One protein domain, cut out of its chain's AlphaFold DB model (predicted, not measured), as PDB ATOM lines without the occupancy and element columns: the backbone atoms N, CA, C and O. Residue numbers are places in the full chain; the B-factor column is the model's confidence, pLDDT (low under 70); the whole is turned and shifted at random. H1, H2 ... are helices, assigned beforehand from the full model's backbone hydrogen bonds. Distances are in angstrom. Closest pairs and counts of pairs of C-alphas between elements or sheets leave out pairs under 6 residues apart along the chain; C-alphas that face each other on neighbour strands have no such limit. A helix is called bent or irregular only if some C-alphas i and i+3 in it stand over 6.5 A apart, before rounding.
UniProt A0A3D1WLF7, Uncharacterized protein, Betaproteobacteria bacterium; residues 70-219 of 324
ATOM      1  N   VAL A  70      87.276 -91.265 -36.235       86.69
ATOM      2  CA  VAL A  70      88.376 -92.207 -35.944       86.69
ATOM      3  C   VAL A  70      88.827 -93.096 -37.125       86.69
ATOM      4  O   VAL A  70      89.851 -93.774 -37.062       86.69
ATOM      5  N   LYS A  71      88.048 -93.173 -38.201       88.56
ATOM      6  CA  LYS A  71      88.374 -94.015 -39.367       88.56
ATOM      7  C   LYS A  71      88.800 -93.201 -40.582       88.56
ATOM      8  O   LYS A  71      89.036 -93.786 -41.637       88.56
ATOM      9  N   GLU A  72      88.843 -91.882 -40.441       92.62
ATOM     10  CA  GLU A  72      89.276 -91.005 -41.510       92.62
ATOM     11  C   GLU A  72      90.790 -91.132 -41.738       92.62
ATOM     12  O   GLU A  72      91.529 -91.614 -40.875       92.62
ATOM     13  N   SER A  73      91.237 -90.772 -42.938       95.94
ATOM     14  CA  SER A  73      92.657 -90.763 -43.273       95.94
ATOM     15  C   SER A  73      93.381 -89.730 -42.419       95.94
ATOM     16  O   SER A  73      92.948 -88.582 -42.353       95.94
ATOM     17  N   LEU A  74      94.528 -90.099 -41.839       96.19
ATOM     18  CA  LEU A  74      95.368 -89.137 -41.127       96.19
ATOM     19  C   LEU A  74      95.810 -88.007 -42.065       96.19
ATOM     20  O   LEU A  74      95.947 -86.870 -41.639       96.19
ATOM     21  N   LEU A  75      95.976 -88.289 -43.361       97.12
ATOM     22  CA  LEU A  75      96.352 -87.272 -44.342       97.12
ATOM     23  C   LEU A  75      95.332 -86.125 -44.432       97.12
ATOM     24  O   LEU A  75      95.733 -84.995 -44.686       97.12
ATOM     25  N   THR A  76      94.035 -86.397 -44.240       96.81
ATOM     26  CA  THR A  76      92.986 -85.364 -44.330       96.81
ATOM     27  C   THR A  76      92.710 -84.684 -42.996       96.81
ATOM     28  O   THR A  76      92.266 -83.542 -42.991       96.81
ATOM     29  N   THR A  77      92.992 -85.349 -41.873       96.50
ATOM     30  CA  THR A  77      92.672 -84.852 -40.524       96.50
ATOM     31  C   THR A  77      93.873 -84.311 -39.749       96.50
ATOM     32  O   THR A  77      93.684 -83.715 -38.687       96.50
ATOM     33  N   PHE A  78      95.100 -84.505 -40.248       96.75
ATOM     34  CA  PHE A  78      96.333 -84.165 -39.532       96.75
ATOM     35  C   PHE A  78      96.392 -82.701 -39.095       96.75
ATOM     36  O   PHE A  78      96.646 -82.445 -37.921       96.75
ATOM     37  N   ASP A  79      96.135 -81.753 -39.999       96.06
ATOM     38  CA  ASP A  79      96.261 -80.321 -39.693       96.06
ATOM     39  C   ASP A  79      95.267 -79.878 -38.610       96.06
ATOM     40  O   ASP A  79      95.635 -79.154 -37.681       96.06
ATOM     41  N   ASP A  80      94.026 -80.369 -38.674       95.50
ATOM     42  CA  ASP A  80      92.988 -80.068 -37.686       95.50
ATOM     43  C   ASP A  80      93.319 -80.675 -36.319       95.50
ATOM     44  O   ASP A  80      93.266 -79.987 -35.294       95.50
ATOM     45  N   LEU A  81      93.717 -81.952 -36.290       95.94
ATOM     46  CA  LEU A  81      94.133 -82.631 -35.062       95.94
ATOM     47  C   LEU A  81      95.357 -81.964 -34.440       95.94
ATOM     48  O   LEU A  81      95.392 -81.759 -33.226       95.94
ATOM     49  N   LYS A  82      96.342 -81.595 -35.261       96.69
ATOM     50  CA  LYS A  82      97.559 -80.921 -34.816       96.69
ATOM     51  C   LYS A  82      97.253 -79.554 -34.236       96.69
ATOM     52  O   LYS A  82      97.708 -79.262 -33.136       96.69
ATOM     53  N   LYS A  83      96.429 -78.752 -34.908       95.69
ATOM     54  CA  LYS A  83      96.009 -77.442 -34.404       95.69
ATOM     55  C   LYS A  83      95.345 -77.543 -33.027       95.69
ATOM     56  O   LYS A  83      95.639 -76.732 -32.152       95.69
ATOM     57  N   LEU A  84      94.460 -78.522 -32.825       94.81
ATOM     58  CA  LEU A  84      93.799 -78.746 -31.535       94.81
ATOM     59  C   LEU A  84      94.776 -79.253 -30.466       94.81
ATOM     60  O   LEU A  84      94.772 -78.752 -29.341       94.81
ATOM     61  N   ALA A  85      95.636 -80.211 -30.814       96.38
ATOM     62  CA  ALA A  85      96.641 -80.752 -29.905       96.38
ATOM     63  C   ALA A  85      97.642 -79.674 -29.455       96.38
ATOM     64  O   ALA A  85      97.923 -79.556 -28.264       96.38
ATOM     65  N   ASP A  86      98.115 -78.838 -30.383       96.00
ATOM     66  CA  ASP A  86      99.010 -77.706 -30.109       96.00
ATOM     67  C   ASP A  86      98.334 -76.632 -29.240       96.00
ATOM     68  O   ASP A  86      99.002 -75.934 -28.478       96.00
ATOM     69  N   ALA A  87      97.003 -76.517 -29.308       95.00
ATOM     70  CA  ALA A  87      96.207 -75.666 -28.424       95.00
ATOM     71  C   ALA A  87      95.977 -76.279 -27.025       95.00
ATOM     72  O   ALA A  87      95.299 -75.672 -26.194       95.00
ATOM     73  N   GLY A  88      96.534 -77.462 -26.747       94.56
ATOM     74  CA  GLY A  88      96.428 -78.149 -25.461       94.56
ATOM     75  C   GLY A  88      95.189 -79.035 -25.312       94.56
ATOM     76  O   GLY A  88      94.893 -79.472 -24.198       94.56
ATOM     77  N   ASP A  89      94.457 -79.328 -26.393       95.19
ATOM     78  CA  ASP A  89      93.349 -80.279 -26.330       95.19
ATOM     79  C   ASP A  89      93.888 -81.697 -26.076       95.19
ATOM     80  O   ASP A  89      94.497 -82.339 -26.938       95.19
ATOM     81  N   ARG A  90      93.638 -82.200 -24.862       95.94
ATOM     82  CA  ARG A  90      94.075 -83.527 -24.408       95.94
ATOM     83  C   ARG A  90      93.608 -84.649 -25.335       95.94
ATOM     84  O   ARG A  90      94.377 -85.574 -25.598       95.94
ATOM     85  N   LYS A  91      92.362 -84.597 -25.812       95.31
ATOM     86  CA  LYS A  91      91.776 -85.658 -26.640       95.31
ATOM     87  C   LYS A  91      92.359 -85.625 -28.049       95.31
ATOM     88  O   LYS A  91      92.709 -86.679 -28.581       95.31
ATOM     89  N   ALA A  92      92.545 -84.434 -28.619       96.00
ATOM     90  CA  ALA A  92      93.235 -84.272 -29.896       96.00
ATOM     91  C   ALA A  92      94.695 -84.737 -29.813       96.00
ATOM     92  O   ALA A  92      95.160 -85.453 -30.695       96.00
ATOM     93  N   SER A  93      95.397 -84.411 -28.721       97.00
ATOM     94  CA  SER A  93      96.773 -84.862 -28.489       97.00
ATOM     95  C   SER A  93      96.866 -86.386 -28.356       97.00
ATOM     96  O   SER A  93      97.733 -87.005 -28.971       97.00
ATOM     97  N   CYS A  94      95.941 -87.013 -27.619       96.31
ATOM     98  CA  CYS A  94      95.834 -88.474 -27.543       96.31
ATOM     99  C   CYS A  94      95.639 -89.057 -28.946       96.31
ATOM    100  O   CYS A  94      96.385 -89.938 -29.375       96.31
ATOM    101  N   ARG A  95      94.671 -88.512 -29.693       95.38
ATOM    102  CA  ARG A  95      94.311 -88.997 -31.021       95.38
ATOM    103  C   ARG A  95      95.481 -88.922 -31.997       95.38
ATOM    104  O   ARG A  95      95.875 -89.944 -32.559       95.38
ATOM    105  N   LEU A  96      96.043 -87.727 -32.154       96.56
ATOM    106  CA  LEU A  96      97.144 -87.461 -33.068       96.56
ATOM    107  C   LEU A  96      98.368 -88.307 -32.717       96.56
ATOM    108  O   LEU A  96      98.957 -88.938 -33.592       96.56
ATOM    109  N   GLY A  97      98.731 -88.370 -31.433       96.19
ATOM    110  CA  GLY A  97      99.877 -89.153 -30.982       96.19
ATOM    111  C   GLY A  97      99.771 -90.625 -31.371       96.19
ATOM    112  O   GLY A  97     100.726 -91.197 -31.896       96.19
ATOM    113  N   LEU A  98      98.601 -91.236 -31.178       95.44
ATOM    114  CA  LEU A  98      98.387 -92.641 -31.521       95.44
ATOM    115  C   LEU A  98      98.357 -92.889 -33.028       95.44
ATOM    116  O   LEU A  98      98.912 -93.892 -33.471       95.44
ATOM    117  N   GLU A  99      97.767 -91.993 -33.820       95.38
ATOM    118  CA  GLU A  99      97.760 -92.124 -35.281       95.38
ATOM    119  C   GLU A  99      99.161 -91.979 -35.879       95.38
ATOM    120  O   GLU A  99      99.545 -92.777 -36.734       95.38
ATOM    121  N   LEU A 100      99.969 -91.040 -35.377       96.06
ATOM    122  CA  LEU A 100     101.364 -90.901 -35.795       96.06
ATOM    123  C   LEU A 100     102.168 -92.159 -35.456       96.06
ATOM    124  O   LEU A 100     102.896 -92.677 -36.303       96.06
ATOM    125  N   VAL A 101     101.994 -92.716 -34.253       94.69
ATOM    126  CA  VAL A 101     102.627 -93.989 -33.873       94.69
ATOM    127  C   VAL A 101     102.138 -95.126 -34.771       94.69
ATOM    128  O   VAL A 101     102.957 -95.890 -35.282       94.69
ATOM    129  N   ARG A 102     100.830 -95.229 -35.022       94.50
ATOM    130  CA  ARG A 102     100.234 -96.237 -35.909       94.50
ATOM    131  C   ARG A 102     100.832 -96.168 -37.314       94.50
ATOM    132  O   ARG A 102     101.269 -97.195 -37.829       94.50
ATOM    133  N   CYS A 103     100.927 -94.977 -37.904       95.62
ATOM    134  CA  CYS A 103     101.474 -94.808 -39.248       95.62
ATOM    135  C   CYS A 103     102.993 -94.991 -39.315       95.62
ATOM    136  O   CYS A 103     103.489 -95.553 -40.295       95.62
ATOM    137  N   LYS A 104     103.729 -94.661 -38.246       94.56
ATOM    138  CA  LYS A 104     105.146 -95.026 -38.105       94.56
ATOM    139  C   LYS A 104     105.341 -96.540 -38.214       94.56
ATOM    140  O   LYS A 104     106.149 -97.009 -39.015       94.56
ATOM    141  N   TRP A 105     104.579 -97.313 -37.435       93.69
ATOM    142  CA  TRP A 105     104.656 -98.778 -37.444       93.69
ATOM    143  C   TRP A 105     104.159 -99.378 -38.762       93.69
ATOM    144  O   TRP A 105     104.810-100.283 -39.277       93.69
ATOM    145  N   HIS A 106     103.085 -98.843 -39.357       94.69
ATOM    146  CA  HIS A 106     102.608 -99.251 -40.684       94.69
ATOM    147  C   HIS A 106     103.710 -99.148 -41.746       94.69
ATOM    148  O   HIS A 106     104.000-100.133 -42.424       94.69
ATOM    149  N   ASN A 107     104.372 -97.992 -41.847       94.56
ATOM    150  CA  ASN A 107     105.460 -97.780 -42.802       94.56
ATOM    151  C   ASN A 107     106.637 -98.737 -42.546       94.56
ATOM    152  O   ASN A 107     107.177 -99.331 -43.482       94.56
ATOM    153  N   GLY A 108     106.971 -98.973 -41.274       93.31
ATOM    154  CA  GLY A 108     107.951 -99.985 -40.889       93.31
ATOM    155  C   GLY A 108     107.572-101.406 -41.321       93.31
ATOM    156  O   GLY A 108     108.416-102.136 -41.841       93.31
ATOM    157  N   TYR A 109     106.302-101.794 -41.171       94.75
ATOM    158  CA  TYR A 109     105.806-103.093 -41.631       94.75
ATOM    159  C   TYR A 109     105.838-103.213 -43.151       94.75
ATOM    160  O   TYR A 109     106.240-104.261 -43.644       94.75
ATOM    161  N   VAL A 110     105.485-102.162 -43.900       95.62
ATOM    162  CA  VAL A 110     105.596-102.147 -45.370       95.62
ATOM    163  C   VAL A 110     107.044-102.389 -45.805       95.62
ATOM    164  O   VAL A 110     107.297-103.251 -46.652       95.62
ATOM    165  N   ALA A 111     108.004-101.693 -45.192       94.38
ATOM    166  CA  ALA A 111     109.424-101.872 -45.486       94.38
ATOM    167  C   ALA A 111     109.920-103.289 -45.132       94.38
ATOM    168  O   ALA A 111     110.582-103.940 -45.945       94.38
ATOM    169  N   ALA A 112     109.562-103.798 -43.947       93.81
ATOM    170  CA  ALA A 112     109.937-105.141 -43.500       93.81
ATOM    171  C   ALA A 112     109.304-106.247 -44.362       93.81
ATOM    172  O   ALA A 112     109.965-107.229 -44.696       93.81
ATOM    173  N   HIS A 113     108.044-106.076 -44.764       95.62
ATOM    174  CA  HIS A 113     107.319-107.004 -45.625       95.62
ATOM    175  C   HIS A 113     107.974-107.138 -46.997       95.62
ATOM    176  O   HIS A 113     108.233-108.254 -47.438       95.62
ATOM    177  N   LYS A 114     108.325-106.011 -47.634       96.25
ATOM    178  CA  LYS A 114     109.036-106.016 -48.918       96.25
ATOM    179  C   LYS A 114     110.328-106.836 -48.836       96.25
ATOM    180  O   LYS A 114     110.543-107.726 -49.654       96.25
ATOM    181  N   LYS A 115     111.138-106.600 -47.798       94.88
ATOM    182  CA  LYS A 115     112.372-107.362 -47.552       94.88
ATOM    183  C   LYS A 115     112.097-108.854 -47.316       94.88
ATOM    184  O   LYS A 115     112.832-109.703 -47.811       94.88
ATOM    185  N   ASN A 116     111.042-109.190 -46.576       94.62
ATOM    186  CA  ASN A 116     110.684-110.582 -46.300       94.62
ATOM    187  C   ASN A 116     110.208-111.341 -47.545       94.62
ATOM    188  O   ASN A 116     110.506-112.529 -47.658       94.62
ATOM    189  N   ILE A 117     109.524-110.680 -48.484       97.25
ATOM    190  CA  ILE A 117     109.167-111.275 -49.779       97.25
ATOM    191  C   ILE A 117     110.431-111.659 -50.556       97.25
ATOM    192  O   ILE A 117     110.517-112.775 -51.064       97.25
ATOM    193  N   GLU A 118     111.425-110.770 -50.611       97.06
ATOM    194  CA  GLU A 118     112.700-111.031 -51.292       97.06
ATOM    195  C   GLU A 118     113.447-112.215 -50.650       97.06
ATOM    196  O   GLU A 118     113.917-113.111 -51.351       97.06
ATOM    197  N   ILE A 119     113.482-112.272 -49.312       95.81
ATOM    198  CA  ILE A 119     114.073-113.392 -48.561       95.81
ATOM    199  C   ILE A 119     113.342-114.707 -48.857       95.81
ATOM    200  O   ILE A 119     113.989-115.723 -49.102       95.81
ATOM    201  N   LEU A 120     112.005-114.705 -48.847       96.69
ATOM    202  CA  LEU A 120     111.199-115.897 -49.127       96.69
ATOM    203  C   LEU A 120     111.382-116.401 -50.557       96.69
ATOM    204  O   LEU A 120     111.463-117.608 -50.760       96.69
ATOM    205  N   ALA A 121     111.469-115.493 -51.531       97.44
ATOM    206  CA  ALA A 121     111.685-115.844 -52.932       97.44
ATOM    207  C   ALA A 121     113.051-116.511 -53.166       97.44
ATOM    208  O   ALA A 121     113.177-117.353 -54.052       97.44
ATOM    209  N   ALA A 122     114.059-116.160 -52.363       97.56
ATOM    210  CA  ALA A 122     115.396-116.747 -52.425       97.56
ATOM    211  C   ALA A 122     115.555-118.036 -51.589       97.56
ATOM    212  O   ALA A 122     116.579-118.711 -51.697       97.56
ATOM    213  N   MET A 123     114.581-118.379 -50.741       97.56
ATOM    214  CA  MET A 123     114.667-119.500 -49.804       97.56
ATOM    215  C   MET A 123     114.074-120.784 -50.399       97.56
ATOM    216  O   MET A 123     113.002-120.770 -51.004       97.56
ATOM    217  N   SER A 124     114.736-121.925 -50.179       97.19
ATOM    218  CA  SER A 124     114.144-123.229 -50.502       97.19
ATOM    219  C   SER A 124     112.937-123.506 -49.601       97.19
ATOM    220  O   SER A 124     112.981-123.235 -48.403       97.19
ATOM    221  N   LYS A 125     111.879-124.114 -50.149       96.81
ATOM    222  CA  LYS A 125     110.712-124.546 -49.357       96.81
ATOM    223  C   LYS A 125     111.054-125.619 -48.322       96.81
ATOM    224  O   LYS A 125     110.352-125.725 -47.320       96.81
ATOM    225  N   ASP A 126     112.133-126.364 -48.553       97.12
ATOM    226  CA  ASP A 126     112.635-127.387 -47.633       97.12
ATOM    227  C   ASP A 126     113.505-126.792 -46.508       97.12
ATOM    228  O   ASP A 126     113.932-127.514 -45.606       97.12
ATOM    229  N   ASP A 127     113.784-125.481 -46.533       97.19
ATOM    230  CA  ASP A 127     114.500-124.805 -45.452       97.19
ATOM    231  C   ASP A 127     113.652-124.811 -44.169       97.19
ATOM    232  O   ASP A 127     112.478-124.423 -44.163       97.19
ATOM    233  N   ALA A 128     114.263-125.200 -43.047       95.62
ATOM    234  CA  ALA A 128     113.599-125.257 -41.746       95.62
ATOM    235  C   ALA A 128     112.971-123.910 -41.320       95.62
ATOM    236  O   ALA A 128     112.003-123.888 -40.556       95.62
ATOM    237  N   LYS A 129     113.487-122.781 -41.823       96.75
ATOM    238  CA  LYS A 129     112.997-121.424 -41.541       96.75
ATOM    239  C   LYS A 129     111.932-120.938 -42.521       96.75
ATOM    240  O   LYS A 129     111.308-119.906 -42.243       96.75
ATOM    241  N   TYR A 130     111.672-121.651 -43.619       97.00
ATOM    242  CA  TYR A 130     110.717-121.214 -44.643       97.00
ATOM    243  C   TYR A 130     109.329-120.976 -44.044       97.00
ATOM    244  O   TYR A 130     108.771-119.884 -44.146       97.00
ATOM    245  N   SER A 131     108.802-121.966 -43.318       95.88
ATOM    246  CA  SER A 131     107.467-121.883 -42.712       95.88
ATOM    247  C   SER A 131     107.341-120.746 -41.690       95.88
ATOM    248  O   SER A 131     106.294-120.107 -41.599       95.88
ATOM    249  N   GLN A 132     108.396-120.473 -40.917       95.00
ATOM    250  CA  GLN A 132     108.408-119.361 -39.963       95.00
ATOM    251  C   GLN A 132     108.385-118.012 -40.689       95.00
ATOM    252  O   GLN A 132     107.573-117.150 -40.352       95.00
ATOM    253  N   THR A 133     109.233-117.852 -41.707       94.44
ATOM    254  CA  THR A 133     109.325-116.619 -42.498       94.44
ATOM    255  C   THR A 133     108.022-116.360 -43.261       94.44
ATOM    256  O   THR A 133     107.535-115.230 -43.284       94.44
ATOM    257  N   ALA A 134     107.386-117.408 -43.797       96.25
ATOM    258  CA  ALA A 134     106.096-117.317 -44.478       96.25
ATOM    259  C   ALA A 134     104.979-116.842 -43.533       96.25
ATOM    260  O   ALA A 134     104.227-115.932 -43.880       96.25
ATOM    261  N   ARG A 135     104.910-117.386 -42.307       95.25
ATOM    262  CA  ARG A 135     103.961-116.918 -41.279       95.25
ATOM    263  C   ARG A 135     104.209-115.466 -40.881       95.25
ATOM    264  O   ARG A 135     103.258-114.703 -40.726       95.25
ATOM    265  N   GLN A 136     105.472-115.066 -40.732       93.00
ATOM    266  CA  GLN A 136     105.812-113.675 -40.439       93.00
ATOM    267  C   GLN A 136     105.374-112.741 -41.575       93.00
ATOM    268  O   GLN A 136     104.826-111.674 -41.309       93.00
ATOM    269  N   ASN A 137     105.561-113.153 -42.832       95.50
ATOM    270  CA  ASN A 137     105.126-112.387 -43.995       95.50
ATOM    271  C   ASN A 137     103.602-112.196 -44.029       95.50
ATOM    272  O   ASN A 137     103.135-111.070 -44.164       95.50
ATOM    273  N   GLN A 138     102.833-113.266 -43.797       96.19
ATOM    274  CA  GLN A 138     101.372-113.191 -43.664       96.19
ATOM    275  C   GLN A 138     100.943-112.281 -42.506       96.19
ATOM    276  O   GLN A 138      99.949-111.561 -42.598       96.19
ATOM    277  N   ASN A 139     101.689-112.280 -41.398       92.88
ATOM    278  CA  ASN A 139     101.415-111.368 -40.295       92.88
ATOM    279  C   ASN A 139     101.596-109.900 -40.707       92.88
ATOM    280  O   ASN A 139     100.741-109.075 -40.388       92.88
ATOM    281  N   PHE A 140     102.661-109.580 -41.449       94.31
ATOM    282  CA  PHE A 140     102.849-108.229 -41.975       94.31
ATOM    283  C   PHE A 140     101.736-107.821 -42.938       94.31
ATOM    284  O   PHE A 140     101.225-106.715 -42.802       94.31
ATOM    285  N   GLU A 141     101.294-108.701 -43.838       96.25
ATOM    286  CA  GLU A 141     100.170-108.413 -44.743       96.25
ATOM    287  C   GLU A 141      98.906-108.008 -43.974       96.25
ATOM    288  O   GLU A 141      98.277-107.003 -44.310       96.25
ATOM    289  N   ARG A 142      98.567-108.733 -42.898       95.00
ATOM    290  CA  ARG A 142      97.418-108.393 -42.041       95.00
ATOM    291  C   ARG A 142      97.576-107.025 -41.378       95.00
ATOM    292  O   ARG A 142      96.636-106.233 -41.396       95.00
ATOM    293  N   LEU A 143      98.749-106.737 -40.808       92.56
ATOM    294  CA  LEU A 143      99.027-105.462 -40.132       92.56
ATOM    295  C   LEU A 143      99.013-104.278 -41.111       92.56
ATOM    296  O   LEU A 143      98.436-103.234 -40.815       92.56
ATOM    297  N   ILE A 144      99.584-104.455 -42.305       95.25
ATOM    298  CA  ILE A 144      99.552-103.456 -43.380       95.25
ATOM    299  C   ILE A 144      98.106-103.210 -43.815       95.25
ATOM    300  O   ILE A 144      97.672-102.061 -43.857       95.25
ATOM    301  N   ALA A 145      97.339-104.268 -44.097       95.62
ATOM    302  CA  ALA A 145      95.952-104.150 -44.542       95.62
ATOM    303  C   ALA A 145      95.060-103.442 -43.510       95.62
ATOM    304  O   ALA A 145      94.244-102.603 -43.892       95.62
ATOM    305  N   ARG A 146      95.252-103.729 -42.214       92.81
ATOM    306  CA  ARG A 146      94.516-103.101 -41.104       92.81
ATOM    307  C   ARG A 146      94.660-101.577 -41.084       92.81
ATOM    308  O   ARG A 146      93.692-100.877 -40.796       92.81
ATOM    309  N   ASP A 147      95.859-101.070 -41.364       94.12
ATOM    310  CA  ASP A 147      96.199 -99.654 -41.161       94.12
ATOM    311  C   ASP A 147      96.256 -98.845 -42.464       94.12
ATOM    312  O   ASP A 147      96.341 -97.616 -42.429       94.12
ATOM    313  N   LYS A 148      96.134 -99.516 -43.617       95.94
ATOM    314  CA  LYS A 148      96.259 -98.911 -44.947       95.94
ATOM    315  C   LYS A 148      95.349 -97.701 -45.151       95.94
ATOM    316  O   LYS A 148      95.820 -96.696 -45.662       95.94
ATOM    317  N   SER A 149      94.067 -97.773 -44.785       95.81
ATOM    318  CA  SER A 149      93.128 -96.670 -45.058       95.81
ATOM    319  C   SER A 149      93.440 -95.400 -44.266       95.81
ATOM    320  O   SER A 149      93.133 -94.312 -44.735       95.81
ATOM    321  N   VAL A 150      94.042 -95.541 -43.081       95.25
ATOM    322  CA  VAL A 150      94.377 -94.414 -42.200       95.25
ATOM    323  C   VAL A 150      95.728 -93.809 -42.574       95.25
ATOM    324  O   VAL A 150      95.884 -92.595 -42.535       95.25
ATOM    325  N   CYS A 151      96.694 -94.643 -42.971       96.81
ATOM    326  CA  CYS A 151      98.079 -94.221 -43.185       96.81
ATOM    327  C   CYS A 151      98.470 -94.020 -44.656       96.81
ATOM    328  O   CYS A 151      99.604 -93.627 -44.935       96.81
ATOM    329  N   ALA A 152      97.572 -94.296 -45.607       96.19
ATOM    330  CA  ALA A 152      97.856 -94.160 -47.032       96.19
ATOM    331  C   ALA A 152      98.332 -92.742 -47.387       96.19
ATOM    332  O   ALA A 152      97.602 -91.768 -47.227       96.19
ATOM    333  N   GLY A 153      99.556 -92.651 -47.913       94.94
ATOM    334  CA  GLY A 153     100.155 -91.396 -48.373       94.94
ATOM    335  C   GLY A 153     100.712 -90.497 -47.267       94.94
ATOM    336  O   GLY A 153     101.239 -89.437 -47.592       94.94
ATOM    337  N   PHE A 154     100.636 -90.894 -45.991       97.06
ATOM    338  CA  PHE A 154     101.176 -90.082 -44.903       97.06
ATOM    339  C   PHE A 154     102.712 -90.218 -44.814       97.06
ATOM    340  O   PHE A 154     103.212 -91.346 -44.705       97.06
ATOM    341  N   PRO A 155     103.476 -89.108 -44.854       94.50
ATOM    342  CA  PRO A 155     104.938 -89.143 -44.882       94.50
ATOM    343  C   PRO A 155     105.525 -89.660 -43.563       94.50
ATOM    344  O   PRO A 155     105.084 -89.292 -42.470       94.50
ATOM    345  N   MET A 156     106.548 -90.514 -43.651       91.12
ATOM    346  CA  MET A 156     107.154 -91.164 -42.483       91.12
ATOM    347  C   MET A 156     107.848 -90.154 -41.562       91.12
ATOM    348  O   MET A 156     107.785 -90.279 -40.340       91.12
ATOM    349  N   GLU A 157     108.446 -89.118 -42.134       91.44
ATOM    350  CA  GLU A 157     109.191 -88.061 -41.451       91.44
ATOM    351  C   GLU A 157     108.292 -87.285 -40.480       91.44
ATOM    352  O   GLU A 157     108.731 -86.881 -39.403       91.44
ATOM    353  N   SER A 158     107.004 -87.156 -40.815       92.94
ATOM    354  CA  SER A 158     106.008 -86.479 -39.974       92.94
ATOM    355  C   SER A 158     105.554 -87.318 -38.774       92.94
ATOM    356  O   SER A 158     104.874 -86.803 -37.895       92.94
ATOM    357  N   THR A 159     105.927 -88.601 -38.698       92.69
ATOM    358  CA  THR A 159     105.519 -89.503 -37.599       92.69
ATOM    359  C   THR A 159     106.465 -89.499 -36.396       92.69
ATOM    360  O   THR A 159     106.161 -90.096 -35.358       92.69
ATOM    361  N   THR A 160     107.610 -88.823 -36.515       90.44
ATOM    362  CA  THR A 160     108.688 -88.796 -35.511       90.44
ATOM    363  C   THR A 160     108.242 -88.189 -34.177       90.44
ATOM    364  O   THR A 160     108.604 -88.698 -33.115       90.44
ATOM    365  N   ASP A 161     107.361 -87.189 -34.219       93.31
ATOM    366  CA  ASP A 161     106.838 -86.496 -33.037       93.31
ATOM    367  C   ASP A 161     105.660 -87.201 -32.348       93.31
ATOM    368  O   ASP A 161     105.141 -86.699 -31.350       93.31
ATOM    369  N   GLY A 162     105.239 -88.386 -32.810       95.50
ATOM    370  CA  GLY A 162     104.089 -89.095 -32.230       95.50
ATOM    371  C   GLY A 162     104.190 -89.292 -30.712       95.50
ATOM    372  O   GLY A 162     103.203 -89.144 -29.993       95.50
ATOM    373  N   TRP A 163     105.397 -89.537 -30.189       96.00
ATOM    374  CA  TRP A 163     105.612 -89.682 -28.747       96.00
ATOM    375  C   TRP A 163     105.339 -88.400 -27.953       96.00
ATOM    376  O   TRP A 163     104.883 -88.510 -26.815       96.00
ATOM    377  N   ARG A 164     105.574 -87.210 -28.529       97.75
ATOM    378  CA  ARG A 164     105.352 -85.924 -27.847       97.75
ATOM    379  C   ARG A 164     103.871 -85.720 -27.559       97.75
ATOM    380  O   ARG A 164     103.520 -85.356 -26.442       97.75
ATOM    381  N   TYR A 165     103.006 -86.023 -28.524       98.00
ATOM    382  CA  TYR A 165     101.558 -85.889 -28.358       98.00
ATOM    383  C   TYR A 165     100.972 -86.948 -27.411       98.00
ATOM    384  O   TYR A 165     100.111 -86.622 -26.591       98.00
ATOM    385  N   VAL A 166     101.478 -88.191 -27.444       97.44
ATOM    386  CA  VAL A 166     101.100 -89.210 -26.443       97.44
ATOM    387  C   VAL A 166     101.519 -88.755 -25.038       97.44
ATOM    388  O   VAL A 166     100.728 -88.824 -24.101       97.44
ATOM    389  N   PHE A 167     102.740 -88.232 -24.889       98.06
ATOM    390  CA  PHE A 167     103.234 -87.713 -23.614       98.06
ATOM    391  C   PHE A 167     102.438 -86.497 -23.118       98.06
ATOM    392  O   PHE A 167     102.112 -86.427 -21.934       98.06
ATOM    393  N   ALA A 168     102.094 -85.556 -23.999       98.25
ATOM    394  CA  ALA A 168     101.306 -84.376 -23.646       98.25
ATOM    395  C   ALA A 168      99.898 -84.758 -23.161       98.25
ATOM    396  O   ALA A 168      99.454 -84.272 -22.120       98.25
ATOM    397  N   ALA A 169      99.231 -85.696 -23.841       97.94
ATOM    398  CA  ALA A 169      97.935 -86.211 -23.405       97.94
ATOM    399  C   ALA A 169      98.025 -86.928 -22.049       97.94
ATOM    400  O   ALA A 169      97.223 -86.654 -21.153       97.94
ATOM    401  N   ALA A 170      99.033 -87.789 -21.868       97.81
ATOM    402  CA  ALA A 170      99.293 -88.472 -20.601       97.81
ATOM    403  C   ALA A 170      99.541 -87.479 -19.455       97.81
ATOM    404  O   ALA A 170      98.961 -87.608 -18.379       97.81
ATOM    405  N   SER A 171     100.345 -86.442 -19.707       97.88
ATOM    406  CA  SER A 171     100.647 -85.374 -18.742       97.88
ATOM    407  C   SER A 171      99.412 -84.550 -18.373       97.88
ATOM    408  O   SER A 171      99.308 -84.062 -17.252       97.88
ATOM    409  N   ALA A 172      98.447 -84.436 -19.287       96.94
ATOM    410  CA  ALA A 172      97.143 -83.828 -19.038       96.94
ATOM    411  C   ALA A 172      96.144 -84.779 -18.337       96.94
ATOM    412  O   ALA A 172      94.963 -84.451 -18.211       96.94
ATOM    413  N   GLY A 173      96.594 -85.951 -17.874       96.44
ATOM    414  CA  GLY A 173      95.795 -86.904 -17.103       96.44
ATOM    415  C   GLY A 173      95.025 -87.930 -17.935       96.44
ATOM    416  O   GLY A 173      94.142 -88.591 -17.388       96.44
ATOM    417  N   ASP A 174      95.330 -88.076 -19.229       97.38
ATOM    418  CA  ASP A 174      94.762 -89.135 -20.068       97.38
ATOM    419  C   ASP A 174      95.379 -90.501 -19.723       97.38
ATOM    420  O   ASP A 174      96.495 -90.821 -20.139       97.38
ATOM    421  N   GLY A 175      94.656 -91.321 -18.954       95.38
ATOM    422  CA  GLY A 175      95.161 -92.610 -18.476       95.38
ATOM    423  C   GLY A 175      95.460 -93.621 -19.588       95.38
ATOM    424  O   GLY A 175      96.396 -94.414 -19.468       95.38
ATOM    425  N   TYR A 176      94.745 -93.560 -20.715       94.62
ATOM    426  CA  TYR A 176      95.046 -94.403 -21.873       94.62
ATOM    427  C   TYR A 176      96.387 -94.019 -22.518       94.62
ATOM    428  O   TYR A 176      97.242 -94.877 -22.747       94.62
ATOM    429  N   SER A 177      96.625 -92.726 -22.742       96.38
ATOM    430  CA  SER A 177      97.905 -92.222 -23.246       96.38
ATOM    431  C   SER A 177      99.048 -92.491 -22.271       96.38
ATOM    432  O   SER A 177     100.148 -92.809 -22.715       96.38
ATOM    433  N   ALA A 178      98.804 -92.438 -20.957       97.31
ATOM    434  CA  ALA A 178      99.785 -92.823 -19.941       97.31
ATOM    435  C   ALA A 178     100.227 -94.288 -20.092       97.31
ATOM    436  O   ALA A 178     101.426 -94.571 -20.141       97.31
ATOM    437  N   VAL A 179      99.269 -95.209 -20.262       95.62
ATOM    438  CA  VAL A 179      99.545 -96.622 -20.568       95.62
ATOM    439  C   VAL A 179     100.381 -96.744 -21.845       95.62
ATOM    440  O   VAL A 179     101.422 -97.402 -21.833       95.62
ATOM    441  N   LYS A 180      99.979 -96.086 -22.939       94.31
ATOM    442  CA  LYS A 180     100.676 -96.175 -24.235       94.31
ATOM    443  C   LYS A 180     102.073 -95.553 -24.210       94.31
ATOM    444  O   LYS A 180     102.996 -96.098 -24.815       94.31
ATOM    445  N   PHE A 181     102.261 -94.450 -23.489       96.00
ATOM    446  CA  PHE A 181     103.573 -93.835 -23.296       96.00
ATOM    447  C   PHE A 181     104.518 -94.787 -22.562       96.00
ATOM    448  O   PHE A 181     105.645 -95.016 -23.004       96.00
ATOM    449  N   ALA A 182     104.038 -95.404 -21.484       95.38
ATOM    450  CA  ALA A 182     104.841 -96.298 -20.666       95.38
ATOM    451  C   ALA A 182     105.151 -97.654 -21.326       95.38
ATOM    452  O   ALA A 182     106.073 -98.345 -20.907       95.38
ATOM    453  N   GLN A 183     104.453 -98.024 -22.400       92.62
ATOM    454  CA  GLN A 183     104.850 -99.156 -23.247       92.62
ATOM    455  C   GLN A 183     106.073 -98.857 -24.122       92.62
ATOM    456  O   GLN A 183     106.680 -99.781 -24.659       92.62
ATOM    457  N   GLY A 184     106.426 -97.583 -24.321       91.56
ATOM    458  CA  GLY A 184     107.609 -97.164 -25.074       91.56
ATOM    459  C   GLY A 184     107.525 -97.335 -26.596       91.56
ATOM    460  O   GLY A 184     108.425 -96.889 -27.302       91.56
ATOM    461  N   MET A 185     106.449 -97.909 -27.152       88.00
ATOM    462  CA  MET A 185     106.293 -98.092 -28.608       88.00
ATOM    463  C   MET A 185     106.334 -96.783 -29.407       88.00
ATOM    464  O   MET A 185     106.726 -96.773 -30.579       88.00
ATOM    465  N   SER A 186     105.936 -95.670 -28.792       89.44
ATOM    466  CA  SER A 186     106.023 -94.349 -29.413       89.44
ATOM    467  C   SER A 186     107.469 -93.863 -29.567       89.44
ATOM    468  O   SER A 186     107.747 -93.100 -30.487       89.44
ATOM    469  N   LEU A 187     108.398 -94.381 -28.758       91.88
ATOM    470  CA  LEU A 187     109.824 -94.032 -28.752       91.88
ATOM    471  C   LEU A 187     110.679 -94.961 -29.620       91.88
ATOM    472  O   LEU A 187     111.760 -94.571 -30.058       91.88
ATOM    473  N   LEU A 188     110.200 -96.183 -29.860       89.38
ATOM    474  CA  LEU A 188     110.880 -97.184 -30.680       89.38
ATOM    475  C   LEU A 188     110.731 -96.885 -32.175       89.38
ATOM    476  O   LEU A 188     109.690 -96.397 -32.620       89.38
ATOM    477  N   SER A 189     111.752 -97.222 -32.960       87.38
ATOM    478  CA  SER A 189     111.677 -97.221 -34.422       87.38
ATOM    479  C   SER A 189     111.475 -98.654 -34.931       87.38
ATOM    480  O   SER A 189     112.155 -99.564 -34.455       87.38
ATOM    481  N   PRO A 190     110.555 -98.894 -35.883       85.69
ATOM    482  CA  PRO A 190     110.356-100.228 -36.450       85.69
ATOM    483  C   PRO A 190     111.510-100.670 -37.360       85.69
ATOM    484  O   PRO A 190     111.677-101.863 -37.598       85.69
ATOM    485  N   THR A 191     112.282 -99.721 -37.894       80.81
ATOM    486  CA  THR A 191     113.371 -99.977 -38.847       80.81
ATOM    487  C   THR A 191     114.749 -99.771 -38.241       80.81
ATOM    488  O   THR A 191     115.721-100.319 -38.759       80.81
ATOM    489  N   GLU A 192     114.846 -99.018 -37.145       78.50
ATOM    490  CA  GLU A 192     116.124 -98.674 -36.534       78.50
ATOM    491  C   GLU A 192     116.238 -99.193 -35.101       78.50
ATOM    492  O   GLU A 192     115.438 -98.838 -34.235       78.50
ATOM    493  N   PRO A 193     117.273 -99.991 -34.800       62.41
ATOM    494  CA  PRO A 193     117.474-100.525 -33.461       62.41
ATOM    495  C   PRO A 193     118.019 -99.487 -32.466       62.41
ATOM    496  O   PRO A 193     118.170 -99.815 -31.291       62.41
ATOM    497  N   ARG A 194     118.370 -98.261 -32.900       63.81
ATOM    498  CA  ARG A 194     119.069 -97.286 -32.049       63.81
ATOM    499  C   ARG A 194     118.179 -96.098 -31.648       63.81
ATOM    500  O   ARG A 194     117.646 -95.426 -32.519       63.81
ATOM    501  N   PRO A 195     118.083 -95.777 -30.346       64.69
ATOM    502  CA  PRO A 195     117.195 -94.744 -29.801       64.69
ATOM    503  C   PRO A 195     117.681 -93.289 -29.976       64.69
ATOM    504  O   PRO A 195     117.265 -92.416 -29.215       64.69
ATOM    505  N   LEU A 196     118.605 -93.010 -30.902       63.81
ATOM    506  CA  LEU A 196     119.314 -91.721 -30.926       63.81
ATOM    507  C   LEU A 196     118.402 -90.547 -31.306       63.81
ATOM    508  O   LEU A 196     118.516 -89.483 -30.701       63.81
ATOM    509  N   ASP A 197     117.439 -90.768 -32.198       72.56
ATOM    510  CA  ASP A 197     116.558 -89.702 -32.697       72.56
ATOM    511  C   ASP A 197     115.497 -89.263 -31.674       72.56
ATOM    512  O   ASP A 197     114.826 -88.249 -31.849       72.56
ATOM    513  N   THR A 198     115.343 -90.010 -30.576       82.81
ATOM    514  CA  THR A 198     114.341 -89.755 -29.530       82.81
ATOM    515  C   THR A 198     114.964 -89.624 -28.142       82.81
ATOM    516  O   THR A 198     114.313 -89.916 -27.138       82.81
ATOM    517  N   ALA A 199     116.216 -89.157 -28.047       90.44
ATOM    518  CA  ALA A 199     116.929 -89.012 -26.773       90.44
ATOM    519  C   ALA A 199     116.117 -88.244 -25.708       90.44
ATOM    520  O   ALA A 199     116.022 -88.695 -24.564       90.44
ATOM    521  N   GLU A 200     115.466 -87.139 -26.093       93.69
ATOM    522  CA  GLU A 200     114.548 -86.383 -25.225       93.69
ATOM    523  C   GLU A 200     113.362 -87.234 -24.753       93.69
ATOM    524  O   GLU A 200     113.031 -87.245 -23.567       93.69
ATOM    525  N   GLY A 201     112.759 -88.003 -25.659       93.50
ATOM    526  CA  GLY A 201     111.652 -88.901 -25.344       93.50
ATOM    527  C   GLY A 201     112.045 -89.990 -24.346       93.50
ATOM    528  O   GLY A 201     111.278 -90.298 -23.438       93.50
ATOM    529  N   TRP A 202     113.272 -90.515 -24.421       93.56
ATOM    530  CA  TRP A 202     113.788 -91.463 -23.428       93.56
ATOM    531  C   TRP A 202     114.061 -90.832 -22.063       93.56
ATOM    532  O   TRP A 202     113.905 -91.506 -21.042       93.56
ATOM    533  N   VAL A 203     114.465 -89.558 -22.016       94.69
ATOM    534  CA  VAL A 203     114.555 -88.805 -20.753       94.69
ATOM    535  C   VAL A 203     113.161 -88.655 -20.145       94.69
ATOM    536  O   VAL A 203     112.970 -89.037 -18.990       94.69
ATOM    537  N   ALA A 204     112.184 -88.201 -20.937       96.12
ATOM    538  CA  ALA A 204     110.796 -88.064 -20.499       96.12
ATOM    539  C   ALA A 204     110.217 -89.403 -20.016       96.12
ATOM    540  O   ALA A 204     109.583 -89.455 -18.964       96.12
ATOM    541  N   TYR A 205     110.494 -90.496 -20.729       95.88
ATOM    542  CA  TYR A 205     110.075 -91.846 -20.359       95.88
ATOM    543  C   TYR A 205     110.601 -92.252 -18.985       95.88
ATOM    544  O   TYR A 205     109.822 -92.626 -18.114       95.88
ATOM    545  N   ARG A 206     111.915 -92.123 -18.754       95.06
ATOM    546  CA  ARG A 206     112.521 -92.494 -17.465       95.06
ATOM    547  C   ARG A 206     111.973 -91.689 -16.292       95.06
ATOM    548  O   ARG A 206     111.879 -92.224 -15.196       95.06
ATOM    549  N   GLN A 207     111.639 -90.424 -16.520       96.25
ATOM    550  CA  GLN A 207     111.148 -89.528 -15.475       96.25
ATOM    551  C   GLN A 207     109.658 -89.713 -15.176       96.25
ATOM    552  O   GLN A 207     109.250 -89.532 -14.034       96.25
ATOM    553  N   ASN A 208     108.848 -90.056 -16.183       97.62
ATOM    554  CA  ASN A 208     107.394 -89.923 -16.080       97.62
ATOM    555  C   ASN A 208     106.614 -91.226 -16.289       97.62
ATOM    556  O   ASN A 208     105.494 -91.328 -15.800       97.62
ATOM    557  N   ALA A 209     107.161 -92.236 -16.976       96.94
ATOM    558  CA  ALA A 209     106.379 -93.418 -17.355       96.94
ATOM    559  C   ALA A 209     105.835 -94.201 -16.146       96.94
ATOM    560  O   ALA A 209     104.673 -94.600 -16.154       96.94
ATOM    561  N   PHE A 210     106.644 -94.394 -15.098       97.06
ATOM    562  CA  PHE A 210     106.208 -95.088 -13.880       97.06
ATOM    563  C   PHE A 210     105.090 -94.344 -13.124       97.06
ATOM    564  O   PHE A 210     104.015 -94.926 -12.980       97.06
ATOM    565  N   PRO A 211     105.258 -93.070 -12.706       97.62
ATOM    566  CA  PRO A 211     104.189 -92.361 -11.997       97.62
ATOM    567  C   PRO A 211     102.922 -92.181 -12.851       97.62
ATOM    568  O   PRO A 211     101.815 -92.246 -12.323       97.62
ATOM    569  N   MET A 212     103.053 -92.026 -14.174       97.88
ATOM    570  CA  MET A 212     101.900 -91.992 -15.084       97.88
ATOM    571  C   MET A 212     101.123 -93.317 -15.090       97.88
ATOM    572  O   MET A 212      99.894 -93.301 -15.114       97.88
ATOM    573  N   LEU A 213     101.809 -94.465 -15.046       96.56
ATOM    574  CA  LEU A 213     101.147 -95.768 -14.929       96.56
ATOM    575  C   LEU A 213     100.445 -95.947 -13.588       96.56
ATOM    576  O   LEU A 213      99.333 -96.471 -13.565       96.56
ATOM    577  N   GLU A 214     101.064 -95.522 -12.486       97.69
ATOM    578  CA  GLU A 214     100.416 -95.561 -11.171       97.69
ATOM    579  C   GLU A 214      99.140 -94.713 -11.182       97.69
ATOM    580  O   GLU A 214      98.079 -95.185 -10.782       97.69
ATOM    581  N   GLN A 215      99.196 -93.508 -11.751       97.75
ATOM    582  CA  GLN A 215      98.014 -92.666 -11.914       97.75
ATOM    583  C   GLN A 215      96.940 -93.318 -12.802       97.75
ATOM    584  O   GLN A 215      95.759 -93.287 -12.455       97.75
ATOM    585  N   ALA A 216      97.320 -93.935 -13.926       97.19
ATOM    586  CA  ALA A 216      96.376 -94.636 -14.797       97.19
ATOM    587  C   ALA A 216      95.717 -95.832 -14.085       97.19
ATOM    588  O   ALA A 216      94.520 -96.079 -14.245       97.19
ATOM    589  N   LEU A 217      96.468 -96.552 -13.248       97.94
ATOM    590  CA  LEU A 217      95.919 -97.608 -12.405       97.94
ATOM    591  C   LEU A 217      94.887 -97.055 -11.413       97.94
ATOM    592  O   LEU A 217      93.813 -97.638 -11.265       97.94
ATOM    593  N   GLU A 218      95.188 -95.932 -10.757       97.69
ATOM    594  CA  GLU A 218      94.264 -95.262  -9.833       97.69
ATOM    595  C   GLU A 218      92.967 -94.805 -10.518       97.69
ATOM    596  O   GLU A 218      91.892 -94.863  -9.923       97.69
ATOM    597  N   GLN A 219      93.045 -94.433 -11.795       96.25
ATOM    598  CA  GLN A 219      91.890 -94.114 -12.642       96.25
ATOM    599  C   GLN A 219      91.108 -95.358 -13.114       96.25
ATOM    600  O   GLN A 219      90.062 -95.222 -13.748       96.25
TER     601      GLN A 219
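AT A GLANCE: This is residues 70 to 219 of the 324 residues of an uncharacterized protein of Betaproteobacteria bacterium (UniProt A0A3D1WLF7). One very long helix, H2, makes the long axis; H3 folds back along its last part as the other leg of a long helical hairpin, and this arm reaches away from a head of helices gathered at H2's first part. In the head, H1 packs on one side of H2 and H5 on another, while H6 and H7 pack on H5 beyond it, and little H4 packs on H2 at residues 100 to 107. The 150 residues printed have seven named helices, H1 to H7 in order, and no named strand; the class is all helix. The whole is only just compact, close to loose, with a radius of gyration of the C-alphas of 17.5 A, and elongated, spanning 54 by 34 by 29 A.

IN THESE COORDINATES: H1 is residues 74 to 86, with C-alpha 74 at (95.368, -89.137, -41.127). H2, residues 90 to 122, measures 48.4 A and ends with C-alpha 122 at (115.396, -116.747, -52.425). H3, residues 130 to 151, measures 29.8 A and has a kink of 34 degrees near residue 145. H4 is residues 156 to 159, H5 residues 162 to 171 and H6 residues 175 to 182. H7, residues 195 to 218, measures 30.4 A, has a kink of 52 degrees near residue 202 and ends with C-alpha 218 at (94.264, -95.262, -9.833). H1, H3 and H7 are irregular: C-alphas 76 and 79 are 7.6 A apart, 146 and 149 are 7.7 A apart, and 197 and 200 are 8.4 A apart.

HOW THE PARTS SIT: The hub is H2, touching four helices. H1 and H2 form a hairpin at a steep tilt of 38 degrees, the closest C-alphas being those of Ala 85 and Ser 93, 4.3 A. H2 and H3 form another at 36 degrees, only just steep, closest at Cys 103 and Cys 151, 5.2 A between C-alphas. H1 and H3 touch only at their ends. H4 touches H2, with the C-alphas of Leu 100 and Thr 159 closest at 4.7 A. H5 touches H2 through residues 90 to 101 of H2 alone, opposite ways at a shallow tilt of 34 degrees, only just short of steep; the C-alphas of Gly 97 and Gly 162 are closest, 4.4 A. H5 touches H6, closest at the C-alphas of Ala 170 and Ala 178, 4.4 A. H6 and H7 form a hairpin at a steep tilt of 40 degrees, the C-alphas of Gly 175 and Ala 216 being closest at 4.4 A. H2 and H7 are apart. Every O i to N i+4 pair is within hydrogen-bond range in H2, H5 and H6; in H1 7 of 9, in H3 16 of 18 and in H7 15 of 20 are, and H4 is too short for such a pair.

THE WHOLE: The C-alphas farthest apart are those of Ala 87 and Asp 126, 57.6 A. The printed part has no cut. The link from H6 to H7, residues 183 to 194, is long. Mean pLDDT of the printed part is 93.9; residues 193 to 196 are under 70.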